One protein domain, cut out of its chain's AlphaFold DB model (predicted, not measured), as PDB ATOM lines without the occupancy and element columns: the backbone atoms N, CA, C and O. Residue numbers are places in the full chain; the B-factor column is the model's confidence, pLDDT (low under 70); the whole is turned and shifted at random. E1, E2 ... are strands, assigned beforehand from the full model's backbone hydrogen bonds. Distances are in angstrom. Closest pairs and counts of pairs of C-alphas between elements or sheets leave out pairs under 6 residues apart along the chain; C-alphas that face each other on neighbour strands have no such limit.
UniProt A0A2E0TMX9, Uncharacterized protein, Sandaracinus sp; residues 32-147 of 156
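What this domain is: This is residues 32 to 147 of the 156 residues of an uncharacterized protein of Sandaracinus sp (UniProt A0A2E0TMX9). With little regular structure, four hairpins, E1-E2, E3-E4, E5-E6 and E7-E8, follow in an elongated row, the last two joined in a sheet curled like part of a barrel. The printed part has 116 residues, with eight named strands, E1 to E8, 46 residues in all, and no named helix: all strand. The curled sheet runs E5 E6 E8 E7, antiparallel. The whole is compact, radius of gyration of the C-alphas 14.0 A, spanning 43 by 27 by 22 A.

How they stand to each other: E1, residues 43 to 47, and E2, 54 to 58, form a hairpin, with N 44 and O 57 2.9 A apart. In the hairpin of E3, 72 to 75, and E4, 82 to 85, N 74 and O 83 are 2.9 A apart. The closest C-alphas of E2 and E4, Ser 58 and Cys 84, are 5.4 A apart. E5, 106 to 111, and E6, 114 to 122, have N 107 and O 118 at 2.8 A. E6 bends by 61 degrees at residue 119. E8, 142 to 147, is the antiparallel neighbour of E6, with N 143 and O 121 within hydrogen-bond range at 3.0 A. E7, 133 to 139, has N 136 2.8 A from O 144.

Where its parts are: E1 begins at C-alpha 43 (20.025, 3.220, 293.076). E6 is 22.6 A long. E8 ends at C-alpha 147 (31.193, 33.088, 305.774).

The domain as a whole: The printed part has no cut. Links E2 to E3 and E4 to E5 are long. No printed residue is under 70 in pLDDT.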
ATOM      1  N   ALA A  32      26.494  -2.434 301.500       94.88
ATOM      2  CA  ALA A  32      27.550  -2.908 300.618       94.88
ATOM      3  C   ALA A  32      26.980  -3.721 299.446       94.88
ATOM      4  O   ALA A  32      26.114  -4.573 299.635       94.88
ATOM      5  N   CYS A  33      27.512  -3.518 298.245       94.75
ATOM      6  CA  CYS A  33      27.041  -4.177 297.027       94.75
ATOM      7  C   CYS A  33      28.201  -4.643 296.141       94.75
ATOM      8  O   CYS A  33      29.331  -4.173 296.259       94.75
ATOM      9  N   LEU A  34      27.922  -5.585 295.240       93.44
ATOM     10  CA  LEU A  34      28.865  -6.000 294.196       93.44
ATOM     11  C   LEU A  34      28.396  -5.532 292.817       93.44
ATOM     12  O   LEU A  34      29.213  -5.285 291.935       93.44
ATOM     13  N   THR A  35      27.081  -5.431 292.622       93.00
ATOM     14  CA  THR A  35      26.443  -5.022 291.370       93.00
ATOM     15  C   THR A  35      25.205  -4.172 291.643       93.00
ATOM     16  O   THR A  35      24.532  -4.358 292.655       93.00
ATOM     17  N   SER A  36      24.843  -3.287 290.709       92.44
ATOM     18  CA  SER A  36      23.639  -2.448 290.837       92.44
ATOM     19  C   SER A  36      22.329  -3.246 290.873       92.44
ATOM     20  O   SER A  36      21.321  -2.721 291.316       92.44
ATOM     21  N   LEU A  37      22.335  -4.525 290.467       92.56
ATOM     22  CA  LEU A  37      21.167  -5.416 290.566       92.56
ATOM     23  C   LEU A  37      20.795  -5.768 292.012       92.56
ATOM     24  O   LEU A  37      19.717  -6.301 292.249       92.56
ATOM     25  N   GLU A  38      21.705  -5.540 292.959       93.81
ATOM     26  CA  GLU A  38      21.480  -5.815 294.378       93.81
ATOM     27  C   GLU A  38      20.902  -4.607 295.123       93.81
ATOM     28  O   GLU A  38      20.515  -4.752 296.278       93.81
ATOM     29  N   CYS A  39      20.868  -3.435 294.488       94.38
ATOM     30  CA  CYS A  39      20.401  -2.190 295.084       94.38
ATOM     31  C   CYS A  39      18.898  -1.975 294.845       94.38
ATOM     32  O   CYS A  39      18.329  -2.616 293.956       94.38
ATOM     33  N   PRO A  40      18.246  -1.081 295.614       93.81
ATOM     34  CA  PRO A  40      16.874  -0.673 295.343       93.81
ATOM     35  C   PRO A  40      16.732  -0.071 293.944       93.81
ATOM     36  O   PRO A  40      17.713   0.359 293.328       93.81
ATOM     37  N   ASP A  41      15.489   0.036 293.480       91.19
ATOM     38  CA  ASP A  41      15.179   0.852 292.310       91.19
ATOM     39  C   ASP A  41      15.733   2.282 292.477       91.19
ATOM     40  O   ASP A  41      15.827   2.812 293.586       91.19
ATOM     41  N   GLU A  42      16.140   2.891 291.361       92.12
ATOM     42  CA  GLU A  42      16.750   4.234 291.322       92.12
ATOM     43  C   GLU A  42      18.049   4.372 292.136       92.12
ATOM     44  O   GLU A  42      18.486   5.478 292.443       92.12
ATOM     45  N   SER A  43      18.707   3.253 292.445       94.44
ATOM     46  CA  SER A  43      20.025   3.220 293.076       94.44
ATOM     47  C   SER A  43      21.031   2.447 292.229       94.44
ATOM     48  O   SER A  43      20.682   1.559 291.449       94.44
ATOM     49  N   VAL A  44      22.311   2.767 292.396       94.56
ATOM     50  CA  VAL A  44      23.418   2.082 291.719       94.56
ATOM     51  C   VAL A  44      24.466   1.634 292.721       94.56
ATOM     52  O   VAL A  44      24.632   2.235 293.782       94.56
ATOM     53  N   CYS A  45      25.177   0.558 292.384       94.62
ATOM     54  CA  CYS A  45      26.304   0.109 293.181       94.62
ATOM     55  C   CYS A  45      27.530   0.954 292.845       94.62
ATOM     56  O   CYS A  45      28.112   0.807 291.769       94.62
ATOM     57  N   PHE A  46      27.887   1.857 293.752       93.44
ATOM     58  CA  PHE A  46      28.849   2.917 293.499       93.44
ATOM     59  C   PHE A  46      30.104   2.757 294.375       93.44
ATOM     60  O   PHE A  46      29.963   2.466 295.569       93.44
ATOM     61  N   PRO A  47      31.321   2.924 293.820       91.50
ATOM     62  CA  PRO A  47      32.558   2.837 294.593       91.50
ATOM     63  C   PRO A  47      32.683   4.000 295.579       91.50
ATOM     64  O   PRO A  47      32.424   5.151 295.236       91.50
ATOM     65  N   THR A  48      33.095   3.704 296.807       88.88
ATOM     66  CA  THR A  48      33.383   4.728 297.822       88.88
ATOM     67  C   THR A  48      34.861   5.125 297.814       88.88
ATOM     68  O   THR A  48      35.670   4.474 297.154       88.88
ATOM     69  N   ALA A  49      35.223   6.147 298.595       83.00
ATOM     70  CA  ALA A  49      36.625   6.493 298.847       83.00
ATOM     71  C   ALA A  49      37.386   5.350 299.558       83.00
ATOM     72  O   ALA A  49      38.593   5.183 299.377       83.00
ATOM     73  N   GLU A  50      36.680   4.521 300.342       84.56
ATOM     74  CA  GLU A  50      37.248   3.312 300.939       84.56
ATOM     75  C   GLU A  50      37.582   2.274 299.846       84.56
ATOM     76  O   GLU A  50      36.704   1.896 299.058       84.56
ATOM     77  N   PRO A  51      38.828   1.765 299.790       82.81
ATOM     78  CA  PRO A  51      39.238   0.833 298.752       82.81
ATOM     79  C   PRO A  51      38.440  -0.471 298.836       82.81
ATOM     80  O   PRO A  51      38.254  -1.035 299.910       82.81
ATOM     81  N   GLU A  52      38.017  -0.970 297.672       85.81
ATOM     82  CA  GLU A  52      37.281  -2.238 297.516       85.81
ATOM     83  C   GLU A  52      35.880  -2.258 298.158       85.81
ATOM     84  O   GLU A  52      35.230  -3.306 298.188       85.81
ATOM     85  N   VAL A  53      35.381  -1.107 298.616       90.75
ATOM     86  CA  VAL A  53      34.028  -0.959 299.151       90.75
ATOM     87  C   VAL A  53      33.151  -0.260 298.112       90.75
ATOM     88  O   VAL A  53      33.446   0.841 297.653       90.75
ATOM     89  N   ASN A  54      32.045  -0.908 297.744       93.94
ATOM     90  CA  ASN A  54      30.972  -0.284 296.974       93.94
ATOM     91  C   ASN A  54      29.703  -0.280 297.813       93.94
ATOM     92  O   ASN A  54      29.447  -1.238 298.550       93.94
ATOM     93  N   ARG A  55      28.887   0.761 297.664       95.44
ATOM     94  CA  ARG A  55      27.614   0.892 298.372       95.44
ATOM     95  C   ARG A  55      26.487   1.239 297.418       95.44
ATOM     96  O   ARG A  55      26.707   1.889 296.398       95.44
ATOM     97  N   CYS A  56      25.279   0.807 297.759       96.31
ATOM     98  CA  CYS A  56      24.083   1.248 297.063       96.31
ATOM     99  C   CYS A  56      23.859   2.736 297.340       96.31
ATOM    100  O   CYS A  56      23.718   3.130 298.496       96.31
ATOM    101  N   MET A  57      23.840   3.556 296.292       96.06
ATOM    102  CA  MET A  57      23.597   4.996 296.390       96.06
ATOM    103  C   MET A  57      22.469   5.402 295.454       96.06
ATOM    104  O   MET A  57      22.419   4.941 294.310       96.06
ATOM    105  N   SER A  58      21.591   6.279 295.934       96.62
ATOM    106  CA  SER A  58      20.497   6.825 295.133       96.62
ATOM    107  C   SER A  58      21.045   7.646 293.972       96.62
ATOM    108  O   SER A  58      21.988   8.424 294.138       96.62
ATOM    109  N   VAL A  59      20.452   7.489 292.796       95.88
ATOM    110  CA  VAL A  59      20.782   8.281 291.610       95.88
ATOM    111  C   VAL A  59      20.202   9.686 291.759       95.88
ATOM    112  O   VAL A  59      19.102   9.873 292.271       95.88
ATOM    113  N   CYS A  60      20.937  10.683 291.278       95.88
ATOM    114  CA  CYS A  60      20.479  12.065 291.188       95.88
ATOM    115  C   CYS A  60      20.756  12.630 289.791       95.88
ATOM    116  O   CYS A  60      21.583  12.114 289.039       95.88
ATOM    117  N   ASP A  61      20.052  13.693 289.415       93.25
ATOM    118  CA  ASP A  61      20.247  14.359 288.128       93.25
ATOM    119  C   ASP A  61      21.263  15.519 288.213       93.25
ATOM    120  O   ASP A  61      21.762  15.877 289.280       93.25
ATOM    121  N   ALA A  62      21.617  16.100 287.063       88.31
ATOM    122  CA  ALA A  62      22.604  17.182 286.986       88.31
ATOM    123  C   ALA A  62      22.120  18.511 287.588       88.31
ATOM    124  O   ALA A  62      22.945  19.323 288.006       88.31
ATOM    125  N   GLU A  63      20.805  18.723 287.647       89.88
ATOM    126  CA  GLU A  63      20.190  19.889 288.269       89.88
ATOM    127  C   GLU A  63      20.058  19.708 289.782       89.88
ATOM    128  O   GLU A  63      19.822  20.685 290.489       89.88
ATOM    129  N   THR A  64      20.212  18.493 290.306       92.56
ATOM    130  CA  THR A  64      20.214  18.234 291.744       92.56
ATOM    131  C   THR A  64      21.598  18.520 292.317       92.56
ATOM    132  O   THR A  64      22.603  17.942 291.904       92.56
ATOM    133  N   ARG A  65      21.662  19.424 293.301       92.88
ATOM    134  CA  ARG A  65      22.888  19.693 294.063       92.88
ATOM    135  C   ARG A  65      22.894  18.976 295.406       92.88
ATOM    136  O   ARG A  65      23.877  18.318 295.740       92.88
ATOM    137  N   LEU A  66      21.809  19.135 296.153       94.94
ATOM    138  CA  LEU A  66      21.570  18.479 297.431       94.94
ATOM    139  C   LEU A  66      20.424  17.491 297.257       94.94
ATOM    140  O   LEU A  66      19.375  17.862 296.729       94.94
ATOM    141  N   CYS A  67      20.635  16.256 297.687       95.31
ATOM    142  CA  CYS A  67      19.590  15.247 297.722       95.31
ATOM    143  C   CYS A  67      18.659  15.459 298.924       95.31
ATOM    144  O   CYS A  67      18.946  16.252 299.825       95.31
ATOM    145  N   GLU A  68      17.524  14.755 298.940       91.88
ATOM    146  CA  GLU A  68      16.494  14.902 299.980       91.88
ATOM    147  C   GLU A  68      17.015  14.569 301.391       91.88
ATOM    148  O   GLU A  68      16.597  15.178 302.374       91.88
ATOM    149  N   ASP A  69      17.981  13.656 301.483       91.06
ATOM    150  CA  ASP A  69      18.658  13.266 302.723       91.06
ATOM    151  C   ASP A  69      19.776  14.238 303.157       91.06
ATOM    152  O   ASP A  69      20.412  14.035 304.191       91.06
ATOM    153  N   GLY A  70      20.014  15.306 302.389       91.88
ATOM    154  CA  GLY A  70      21.067  16.292 302.629       91.88
ATOM    155  C   GLY A  70      22.442  15.906 302.080       91.88
ATOM    156  O   GLY A  70      23.379  16.694 302.216       91.88
ATOM    157  N   SER A  71      22.583  14.742 301.439       95.06
ATOM    158  CA  SER A  71      23.816  14.361 300.749       95.06
ATOM    159  C   SER A  71      24.074  15.221 299.505       95.06
ATOM    160  O   SER A  71      23.186  15.911 298.989       95.06
ATOM    161  N   VAL A  72      25.315  15.205 299.009       95.38
ATOM    162  CA  VAL A  72      25.677  15.928 297.784       95.38
ATOM    163  C   VAL A  72      25.494  15.021 296.578       95.38
ATOM    164  O   VAL A  72      26.004  13.905 296.546       95.38
ATOM    165  N   CYS A  73      24.843  15.545 295.544       95.62
ATOM    166  CA  CYS A  73      24.811  14.899 294.243       95.62
ATOM    167  C   CYS A  73      26.163  15.073 293.534       95.62
ATOM    168  O   CYS A  73      26.474  16.152 293.005       95.62
ATOM    169  N   LEU A  74      26.977  14.018 293.534       91.81
ATOM    170  CA  LEU A  74      28.305  13.987 292.924       91.81
ATOM    171  C   LEU A  74      28.290  13.152 291.646       91.81
ATOM    172  O   LEU A  74      27.610  12.135 291.559       91.81
ATOM    173  N   ALA A  75      29.056  13.586 290.644       88.56
ATOM    174  CA  ALA A  75      29.317  12.761 289.472       88.56
ATOM    175  C   ALA A  75      30.350  11.690 289.818       88.56
ATOM    176  O   ALA A  75      31.345  11.991 290.474       88.56
ATOM    177  N   GLY A  76      30.147  10.467 289.332       80.75
ATOM    178  CA  GLY A  76      31.184   9.449 289.425       80.75
ATOM    179  C   GLY A  76      32.360   9.693 288.494       80.75
ATOM    180  O   GLY A  76      32.307  10.547 287.612       80.75
ATOM    181  N   ALA A  77      33.418   8.894 288.653       75.19
ATOM    182  CA  ALA A  77      34.668   9.043 287.902       75.19
ATOM    183  C   ALA A  77      34.485   9.020 286.369       75.19
ATOM    184  O   ALA A  77      35.245   9.649 285.638       75.19
ATOM    185  N   SER A  78      33.470   8.308 285.865       76.06
ATOM    186  CA  SER A  78      33.130   8.264 284.436       76.06
ATOM    187  C   SER A  78      32.273   9.448 283.964       76.06
ATOM    188  O   SER A  78      32.092   9.626 282.761       76.06
ATOM    189  N   GLY A  79      31.698  10.222 284.889       77.88
ATOM    190  CA  GLY A  79      30.740  11.298 284.628       77.88
ATOM    191  C   GLY A  79      29.373  10.845 284.098       77.88
ATOM    192  O   GLY A  79      28.501  11.687 283.903       77.88
ATOM    193  N   ALA A  80      29.176   9.544 283.850       79.69
ATOM    194  CA  ALA A  80      27.954   9.008 283.248       79.69
ATOM    195  C   ALA A  80      26.784   8.922 284.238       79.69
ATOM    196  O   ALA A  80      25.628   9.041 283.841       79.69
ATOM    197  N   GLU A  81      27.093   8.728 285.517       87.69
ATOM    198  CA  GLU A  81      26.125   8.579 286.598       87.69
ATOM    199  C   GLU A  81      26.452   9.586 287.698       87.69
ATOM    200  O   GLU A  81      27.623   9.891 287.962       87.69
ATOM    201  N   ARG A  82      25.404  10.115 288.328       93.94
ATOM    202  CA  ARG A  82      25.518  10.969 289.504       93.94
ATOM    203  C   ARG A  82      24.741  10.331 290.638       93.94
ATOM    204  O   ARG A  82      23.663   9.780 290.414       93.94
ATOM    205  N   VAL A  83      25.302  10.403 291.834       95.75
ATOM    206  CA  VAL A  83      24.748   9.752 293.018       95.75
ATOM    207  C   VAL A  83      24.688  10.710 294.195       95.75
ATOM    208  O   VAL A  83      25.530  11.599 294.337       95.75
ATOM    209  N   CYS A  84      23.687  10.500 295.041       96.69
ATOM    210  CA  CYS A  84      23.569  11.062 296.376       96.69
ATOM    211  C   CYS A  84      24.652  10.440 297.259       96.69
ATOM    212  O   CYS A  84      24.489   9.343 297.796       96.69
ATOM    213  N   TYR A  85      25.814  11.088 297.299       95.75
ATOM    214  CA  TYR A  85      27.009  10.503 297.886       95.75
ATOM    215  C   TYR A  85      26.932  10.525 299.412       95.75
ATOM    216  O   TYR A  85      26.773  11.583 300.022       95.75
ATOM    217  N   LEU A  86      27.103   9.356 300.031       94.75
ATOM    218  CA  LEU A  86      26.920   9.148 301.474       94.75
ATOM    219  C   LEU A  86      27.927   9.906 302.353       94.75
ATOM    220  O   LEU A  86      27.730   9.999 303.561       94.75
ATOM    221  N   GLY A  87      28.970  10.465 301.745       93.38
ATOM    222  CA  GLY A  87      30.041  11.184 302.419       93.38
ATOM    223  C   GLY A  87      31.231  10.290 302.746       93.38
ATOM    224  O   GLY A  87      31.107   9.069 302.846       93.38
ATOM    225  N   GLY A  88      32.386  10.927 302.882       93.44
ATOM    226  CA  GLY A  88      33.608  10.341 303.409       93.44
ATOM    227  C   GLY A  88      33.826  10.706 304.878       93.44
ATOM    228  O   GLY A  88      32.901  11.082 305.600       93.44
ATOM    229  N   GLU A  89      35.072  10.577 305.322       94.38
ATOM    230  CA  GLU A  89      35.464  10.724 306.728       94.38
ATOM    231  C   GLU A  89      35.935  12.142 307.099       94.38
ATOM    232  O   GLU A  89      36.152  12.414 308.278       94.38
ATOM    233  N   ARG A  90      36.126  13.043 306.123       96.56
ATOM    234  CA  ARG A  90      36.638  14.404 306.359       96.56
ATOM    235  C   ARG A  90      35.522  15.350 306.766       96.56
ATOM    236  O   ARG A  90      34.593  15.610 306.003       96.56
ATOM    237  N   GLU A  91      35.639  15.937 307.941       97.31
ATOM    238  CA  GLU A  91      34.675  16.897 308.461       97.31
ATOM    239  C   GLU A  91      34.766  18.259 307.746       97.31
ATOM    240  O   GLU A  91      35.753  18.614 307.095       97.31
ATOM    241  N   VAL A  92      33.720  19.080 307.887       96.69
ATOM    242  CA  VAL A  92      33.721  20.453 307.355       96.69
ATOM    243  C   VAL A  92      34.867  21.261 307.978       96.69
ATOM    244  O   VAL A  92      34.958  21.397 309.196       96.69
ATOM    245  N   GLY A  93      35.698  21.862 307.126       96.75
ATOM    246  CA  GLY A  93      36.891  22.619 307.501       96.75
ATOM    247  C   GLY A  93      38.193  21.816 307.447       96.75
ATOM    248  O   GLY A  93      39.259  22.418 307.573       96.75
ATOM    249  N   GLU A  94      38.138  20.500 307.234       98.06
ATOM    250  CA  GLU A  94      39.332  19.674 307.038       98.06
ATOM    251  C   GLU A  94      39.840  19.715 305.594       98.06
ATOM    252  O   GLU A  94      39.088  19.985 304.657       98.06
ATOM    253  N   SER A  95      41.133  19.439 305.415       97.62
ATOM    254  CA  SER A  95      41.733  19.297 304.089       97.62
ATOM    255  C   SER A  95      41.232  18.039 303.381       97.62
ATOM    256  O   SER A  95      41.110  16.992 304.019       97.62
ATOM    257  N   CYS A  96      41.051  18.132 302.070       97.25
ATOM    258  CA  CYS A  96      40.616  17.043 301.195       97.25
ATOM    259  C   CYS A  96      41.402  17.074 299.883       97.25
ATOM    260  O   CYS A  96      41.925  18.124 299.503       97.25
ATOM    261  N   GLU A  97      41.484  15.943 299.192       94.38
ATOM    262  CA  GLU A  97      41.989  15.861 297.819       94.38
ATOM    263  C   GLU A  97      40.812  15.903 296.838       94.38
ATOM    264  O   GLU A  97      40.844  16.671 295.874       94.38
ATOM    265  N   ASP A  98      39.736  15.174 297.152       91.88
ATOM    266  CA  ASP A  98      38.536  15.067 296.323       91.88
ATOM    267  C   ASP A  98      37.226  15.224 297.121       91.88
ATOM    268  O   ASP A  98      37.177  15.223 298.353       91.88
ATOM    269  N   GLY A  99      36.118  15.437 296.400       90.31
ATOM    270  CA  GLY A  99      34.808  15.708 297.003       90.31
ATOM    271  C   GLY A  99      34.190  14.527 297.755       90.31
ATOM    272  O   GLY A  99      33.345  14.746 298.617       90.31
ATOM    273  N   ASP A 100      34.604  13.306 297.438       91.50
ATOM    274  CA  ASP A 100      34.131  12.059 298.037       91.50
ATOM    275  C   ASP A 100      34.804  11.748 299.387       91.50
ATOM    276  O   ASP A 100      34.325  10.908 300.144       91.50
ATOM    277  N   GLU A 101      35.863  12.472 299.748       93.88
ATOM    278  CA  GLU A 101      36.434  12.421 301.094       93.88
ATOM    279  C   GLU A 101      35.606  13.191 302.124       93.88
ATOM    280  O   GLU A 101      35.661  12.886 303.315       93.88
ATOM    281  N   CYS A 102      34.855  14.204 301.689       96.31
ATOM    282  CA  CYS A 102      34.118  15.084 302.584       96.31
ATOM    283  C   CYS A 102      32.868  14.409 303.150       96.31
ATOM    284  O   CYS A 102      32.164  13.684 302.448       96.31
ATOM    285  N   ALA A 103      32.560  14.698 304.413       95.69
ATOM    286  CA  ALA A 103      31.380  14.224 305.119       95.69
ATOM    287  C   ALA A 103      30.089  14.527 304.345       95.69
ATOM    288  O   ALA A 103      30.032  15.422 303.495       95.69
ATOM    289  N   ALA A 104      29.023  13.790 304.662       94.12
ATOM    290  CA  ALA A 104      27.732  13.932 303.997       94.12
ATOM    291  C   ALA A 104      27.284  15.404 303.927       94.12
ATOM    292  O   ALA A 104      27.286  16.132 304.924       94.12
ATOM    293  N   GLY A 105      26.907  15.853 302.729       95.69
ATOM    294  CA  GLY A 105      26.483  17.237 302.499       95.69
ATOM    295  C   GLY A 105      27.626  18.253 302.363       95.69
ATOM    296  O   GLY A 105      27.358  19.454 302.303       95.69
ATOM    297  N   ALA A 106      28.888  17.819 302.300       96.81
ATOM    298  CA  ALA A 106      30.044  18.678 302.050       96.81
ATOM    299  C   ALA A 106      30.714  18.394 300.693       96.81
ATOM    300  O   ALA A 106      30.522  17.350 300.077       96.81
ATOM    301  N   VAL A 107      31.477  19.371 300.205       96.12
ATOM    302  CA  VAL A 107      32.285  19.294 298.984       96.12
ATOM    303  C   VAL A 107      33.688  19.819 299.212       96.12
ATOM    304  O   VAL A 107      33.885  20.771 299.964       96.12
ATOM    305  N   CYS A 108      34.641  19.236 298.494       96.81
ATOM    306  CA  CYS A 108      36.012  19.713 298.462       96.81
ATOM    307  C   CYS A 108      36.134  20.909 297.511       96.81
ATOM    308  O   CYS A 108      35.798  20.805 296.329       96.81
ATOM    309  N   ILE A 109      36.578  22.055 298.027       96.56
ATOM    310  CA  ILE A 109      36.782  23.280 297.242       96.56
ATOM    311  C   ILE A 109      38.174  23.851 297.486       96.56
ATOM    312  O   ILE A 109      38.729  23.698 298.569       96.56
ATOM    313  N   LEU A 110      38.734  24.532 296.484       96.12
ATOM    314  CA  LEU A 110      40.019  25.217 296.607       96.12
ATOM    315  C   LEU A 110      39.804  26.644 297.133       96.12
ATOM    316  O   LEU A 110      39.286  27.495 296.412       96.12
ATOM    317  N   GLU A 111      40.237  26.905 298.363       92.94
ATOM    318  CA  GLU A 111      40.167  28.205 299.036       92.94
ATOM    319  C   GLU A 111      41.572  28.610 299.492       92.94
ATOM    320  O   GLU A 111      42.284  27.814 300.100       92.94
ATOM    321  N   ASP A 112      42.023  29.818 299.144       91.38
ATOM    322  CA  ASP A 112      43.351  30.339 299.524       91.38
ATOM    323  C   ASP A 112      44.536  29.394 299.217       91.38
ATOM    324  O   ASP A 112      45.569  29.398 299.887       91.38
ATOM    325  N   GLY A 113      44.404  28.585 298.162       93.62
ATOM    326  CA  GLY A 113      45.427  27.628 297.730       93.62
ATOM    327  C   GLY A 113      45.431  26.298 298.490       93.62
ATOM    328  O   GLY A 113      46.318  25.481 298.238       93.62
ATOM    329  N   ALA A 114      44.457  26.056 299.369       96.19
ATOM    330  CA  ALA A 114      44.243  24.783 300.048       96.19
ATOM    331  C   ALA A 114      42.871  24.196 299.688       96.19
ATOM    332  O   ALA A 114      41.870  24.906 299.616       96.19
ATOM    333  N   ALA A 115      42.828  22.890 299.439       97.88
ATOM    334  CA  ALA A 115      41.580  22.176 299.226       97.88
ATOM    335  C   ALA A 115      40.966  21.812 300.586       97.88
ATOM    336  O   ALA A 115      41.636  21.204 301.424       97.88
ATOM    337  N   VAL A 116      39.729  22.247 300.829       98.06
ATOM    338  CA  VAL A 116      39.039  22.140 302.122       98.06
ATOM    339  C   VAL A 116      37.584  21.711 301.940       98.06
ATOM    340  O   VAL A 116      36.898  22.156 301.016       98.06
ATOM    341  N   CYS A 117      37.090  20.862 302.839       98.06
ATOM    342  CA  CYS A 117      35.690  20.465 302.868       98.06
ATOM    343  C   CYS A 117      34.813  21.632 303.334       98.06
ATOM    344  O   CYS A 117      34.921  22.112 304.465       98.06
ATOM    345  N   ARG A 118      33.892  22.079 302.482       97.62
ATOM    346  CA  ARG A 118      32.867  23.078 302.810       97.62
ATOM    347  C   ARG A 118      31.488  22.469 302.666       97.62
ATOM    348  O   ARG A 118      31.251  21.656 301.778       97.62
ATOM    349  N   ARG A 119      30.545  22.891 303.510       97.19
ATOM    350  CA  ARG A 119      29.149  22.475 303.356       97.19
ATOM    351  C   ARG A 119      28.638  22.907 301.983       97.19
ATOM    352  O   ARG A 119      28.834  24.054 301.589       97.19
ATOM    353  N   ALA A 120      28.008  21.996 301.259       97.19
ATOM    354  CA  ALA A 120      27.411  22.285 299.970       97.19
ATOM    355  C   ALA A 120      26.089  23.042 300.145       97.19
ATOM    356  O   ALA A 120      25.381  22.899 301.140       97.19
ATOM    357  N   CYS A 121      25.743  23.838 299.144       96.81
ATOM    358  CA  CYS A 121      24.464  24.528 299.082       96.81
ATOM    359  C   CYS A 121      23.959  24.578 297.643       96.81
ATOM    360  O   CYS A 121      24.744  24.454 296.695       96.81
ATOM    361  N   ASP A 122      22.647  24.746 297.496       95.00
ATOM    362  CA  ASP A 122      22.004  24.996 296.206       95.00
ATOM    363  C   ASP A 122      21.827  26.507 296.021       95.00
ATOM    364  O   ASP A 122      21.106  27.155 296.787       95.00
ATOM    365  N   THR A 123      22.487  27.078 295.011       93.94
ATOM    366  CA  THR A 123      22.494  28.533 294.785       93.94
ATOM    367  C   THR A 123      21.132  29.081 294.362       93.94
ATOM    368  O   THR A 123      20.868  30.266 294.554       93.94
ATOM    369  N   ARG A 124      20.237  28.240 293.829       92.88
ATOM    370  CA  ARG A 124      18.888  28.653 293.405       92.88
ATOM    371  C   ARG A 124      17.940  28.761 294.589       92.88
ATOM    372  O   ARG A 124      17.040  29.598 294.586       92.88
ATOM    373  N   LEU A 125      18.124  27.887 295.575       88.69
ATOM    374  CA  LEU A 125      17.274  27.809 296.762       88.69
ATOM    375  C   LEU A 125      17.825  28.642 297.924       88.69
ATOM    376  O   LEU A 125      17.070  29.014 298.820       88.69
ATOM    377  N   GLY A 126      19.133  28.918 297.934       83.25
ATOM    378  CA  GLY A 126      19.808  29.545 299.072       83.25
ATOM    379  C   GLY A 126      19.808  28.662 300.327       83.25
ATOM    380  O   GLY A 126      20.030  29.157 301.430       83.25
ATOM    381  N   THR A 127      19.536  27.363 300.178       85.31
ATOM    382  CA  THR A 127      19.443  26.388 301.271       85.31
ATOM    383  C   THR A 127      20.749  25.619 301.445       85.31
ATOM    384  O   THR A 127      21.477  25.378 300.483       85.31
ATOM    385  N   GLY A 128      21.013  25.186 302.678       86.81
ATOM    386  CA  GLY A 128      22.185  24.381 303.047       86.81
ATOM    387  C   GLY A 128      23.145  25.111 303.982       86.81
ATOM    388  O   GLY A 128      23.843  24.471 304.757       86.81
ATOM    389  N   CYS A 129      23.140  26.443 304.002       95.12
ATOM    390  CA  CYS A 129      24.057  27.223 304.836       95.12
ATOM    391  C   CYS A 129      23.480  27.590 306.205       95.12
ATOM    392  O   CYS A 129      22.266  27.675 306.382       95.12
ATOM    393  N   ALA A 130      24.368  27.792 307.185       93.00
ATOM    394  CA  ALA A 130      23.995  28.317 308.498       93.00
ATOM    395  C   ALA A 130      23.582  29.803 308.419       93.00
ATOM    396  O   ALA A 130      23.857  30.482 307.430       93.00
ATOM    397  N   GLU A 131      22.950  30.334 309.473       89.56
ATOM    398  CA  GLU A 131      22.393  31.703 309.494       89.56
ATOM    399  C   GLU A 131      23.422  32.821 309.230       89.56
ATOM    400  O   GLU A 131      23.050  33.899 308.761       89.56
ATOM    401  N   ASN A 132      24.707  32.592 309.514       90.12
ATOM    402  CA  ASN A 132      25.820  33.530 309.301       90.12
ATOM    403  C   ASN A 132      26.585  33.306 307.985       90.12
ATOM    404  O   ASN A 132      27.566  34.000 307.718       90.12
ATOM    405  N   GLN A 133      26.143  32.358 307.164       95.25
ATOM    406  CA  GLN A 133      26.818  31.966 305.935       95.25
ATOM    407  C   GLN A 133      26.011  32.376 304.702       95.25
ATOM    408  O   GLN A 133      24.815  32.675 304.772       95.25
ATOM    409  N   VAL A 134      26.686  32.411 303.559       95.06
ATOM    410  CA  VAL A 134      26.097  32.635 302.239       95.06
ATOM    411  C   VAL A 134      26.482  31.503 301.307       95.06
ATOM    412  O   VAL A 134      27.573  30.943 301.403       95.06
ATOM    413  N   CYS A 135      25.567  31.166 300.402       96.38
ATOM    414  CA  CYS A 135      25.842  30.186 299.368       96.38
ATOM    415  C   CYS A 135      26.682  30.839 298.264       96.38
ATOM    416  O   CYS A 135      26.151  31.561 297.421       96.38
ATOM    417  N   ALA A 136      27.994  30.618 298.306       95.19
ATOM    418  CA  ALA A 136      28.924  31.042 297.274       95.19
ATOM    419  C   ALA A 136      28.837  30.089 296.073       95.19
ATOM    420  O   ALA A 136      28.805  28.867 296.230       95.19
ATOM    421  N   GLU A 137      28.779  30.647 294.866       94.38
ATOM    422  CA  GLU A 137      28.640  29.873 293.632       94.38
ATOM    423  C   GLU A 137      29.966  29.208 293.225       94.38
ATOM    424  O   GLU A 137      31.017  29.848 293.234       94.38
ATOM    425  N   LEU A 138      29.904  27.928 292.838       90.50
ATOM    426  CA  LEU A 138      30.980  27.232 292.114       90.50
ATOM    427  C   LEU A 138      30.632  27.148 290.629       90.50
ATOM    428  O   LEU A 138      31.388  27.587 289.769       90.50
ATOM    429  N   VAL A 139      29.473  26.554 290.349       89.06
ATOM    430  CA  VAL A 139      28.882  26.401 289.021       89.06
ATOM    431  C   VAL A 139      27.403  26.133 289.226       89.06
ATOM    432  O   VAL A 139      27.056  25.111 289.803       89.06
ATOM    433  N   ALA A 140      26.516  27.033 288.801       86.38
ATOM    434  CA  ALA A 140      25.086  26.878 289.063       86.38
ATOM    435  C   ALA A 140      24.560  25.482 288.636       86.38
ATOM    436  O   ALA A 140      24.876  25.038 287.529       86.38
ATOM    437  N   PRO A 141      23.774  24.783 289.485       89.19
ATOM    438  CA  PRO A 141      23.260  25.214 290.797       89.19
ATOM    439  C   PRO A 141      24.173  24.895 291.999       89.19
ATOM    440  O   PRO A 141      23.789  25.090 293.152       89.19
ATOM    441  N   ALA A 142      25.370  24.364 291.758       92.00
ATOM    442  CA  ALA A 142      26.327  23.993 292.785       92.00
ATOM    443  C   ALA A 142      26.991  25.210 293.443       92.00
ATOM    444  O   ALA A 142      27.685  26.000 292.795       92.00
ATOM    445  N   GLY A 143      26.847  25.291 294.766       95.12
ATOM    446  CA  GLY A 143      27.606  26.195 295.618       95.12
ATOM    447  C   GLY A 143      28.209  25.510 296.844       95.12
ATOM    448  O   GLY A 143      28.086  24.288 297.036       95.12
ATOM    449  N   TYR A 144      28.857  26.332 297.666       96.69
ATOM    450  CA  TYR A 144      29.364  26.011 298.999       96.69
ATOM    451  C   TYR A 144      29.062  27.146 299.980       96.69
ATOM    452  O   TYR A 144      28.904  28.303 299.597       96.69
ATOM    453  N   CYS A 145      28.980  26.816 301.261       97.19
ATOM    454  CA  CYS A 145      28.739  27.784 302.314       97.19
ATOM    455  C   CYS A 145      30.037  28.487 302.693       97.19
ATOM    456  O   CYS A 145      30.949  27.869 303.247       97.19
ATOM    457  N   ALA A 146      30.083  29.782 302.402       94.94
ATOM    458  CA  ALA A 146      31.135  30.689 302.824       94.94
ATOM    459  C   ALA A 146      30.623  31.571 303.966       94.94
ATOM    460  O   ALA A 146      29.426  31.862 304.059       94.94
ATOM    461  N   GLU A 147      31.524  32.019 304.835       92.31
ATOM    462  CA  GLU A 147      31.193  33.088 305.774       92.31
ATOM    463  C   GLU A 147      30.780  34.336 304.989       92.31
ATOM    464  O   GLU A 147      31.327  34.617 303.918       92.31
TER     465      GLU A 147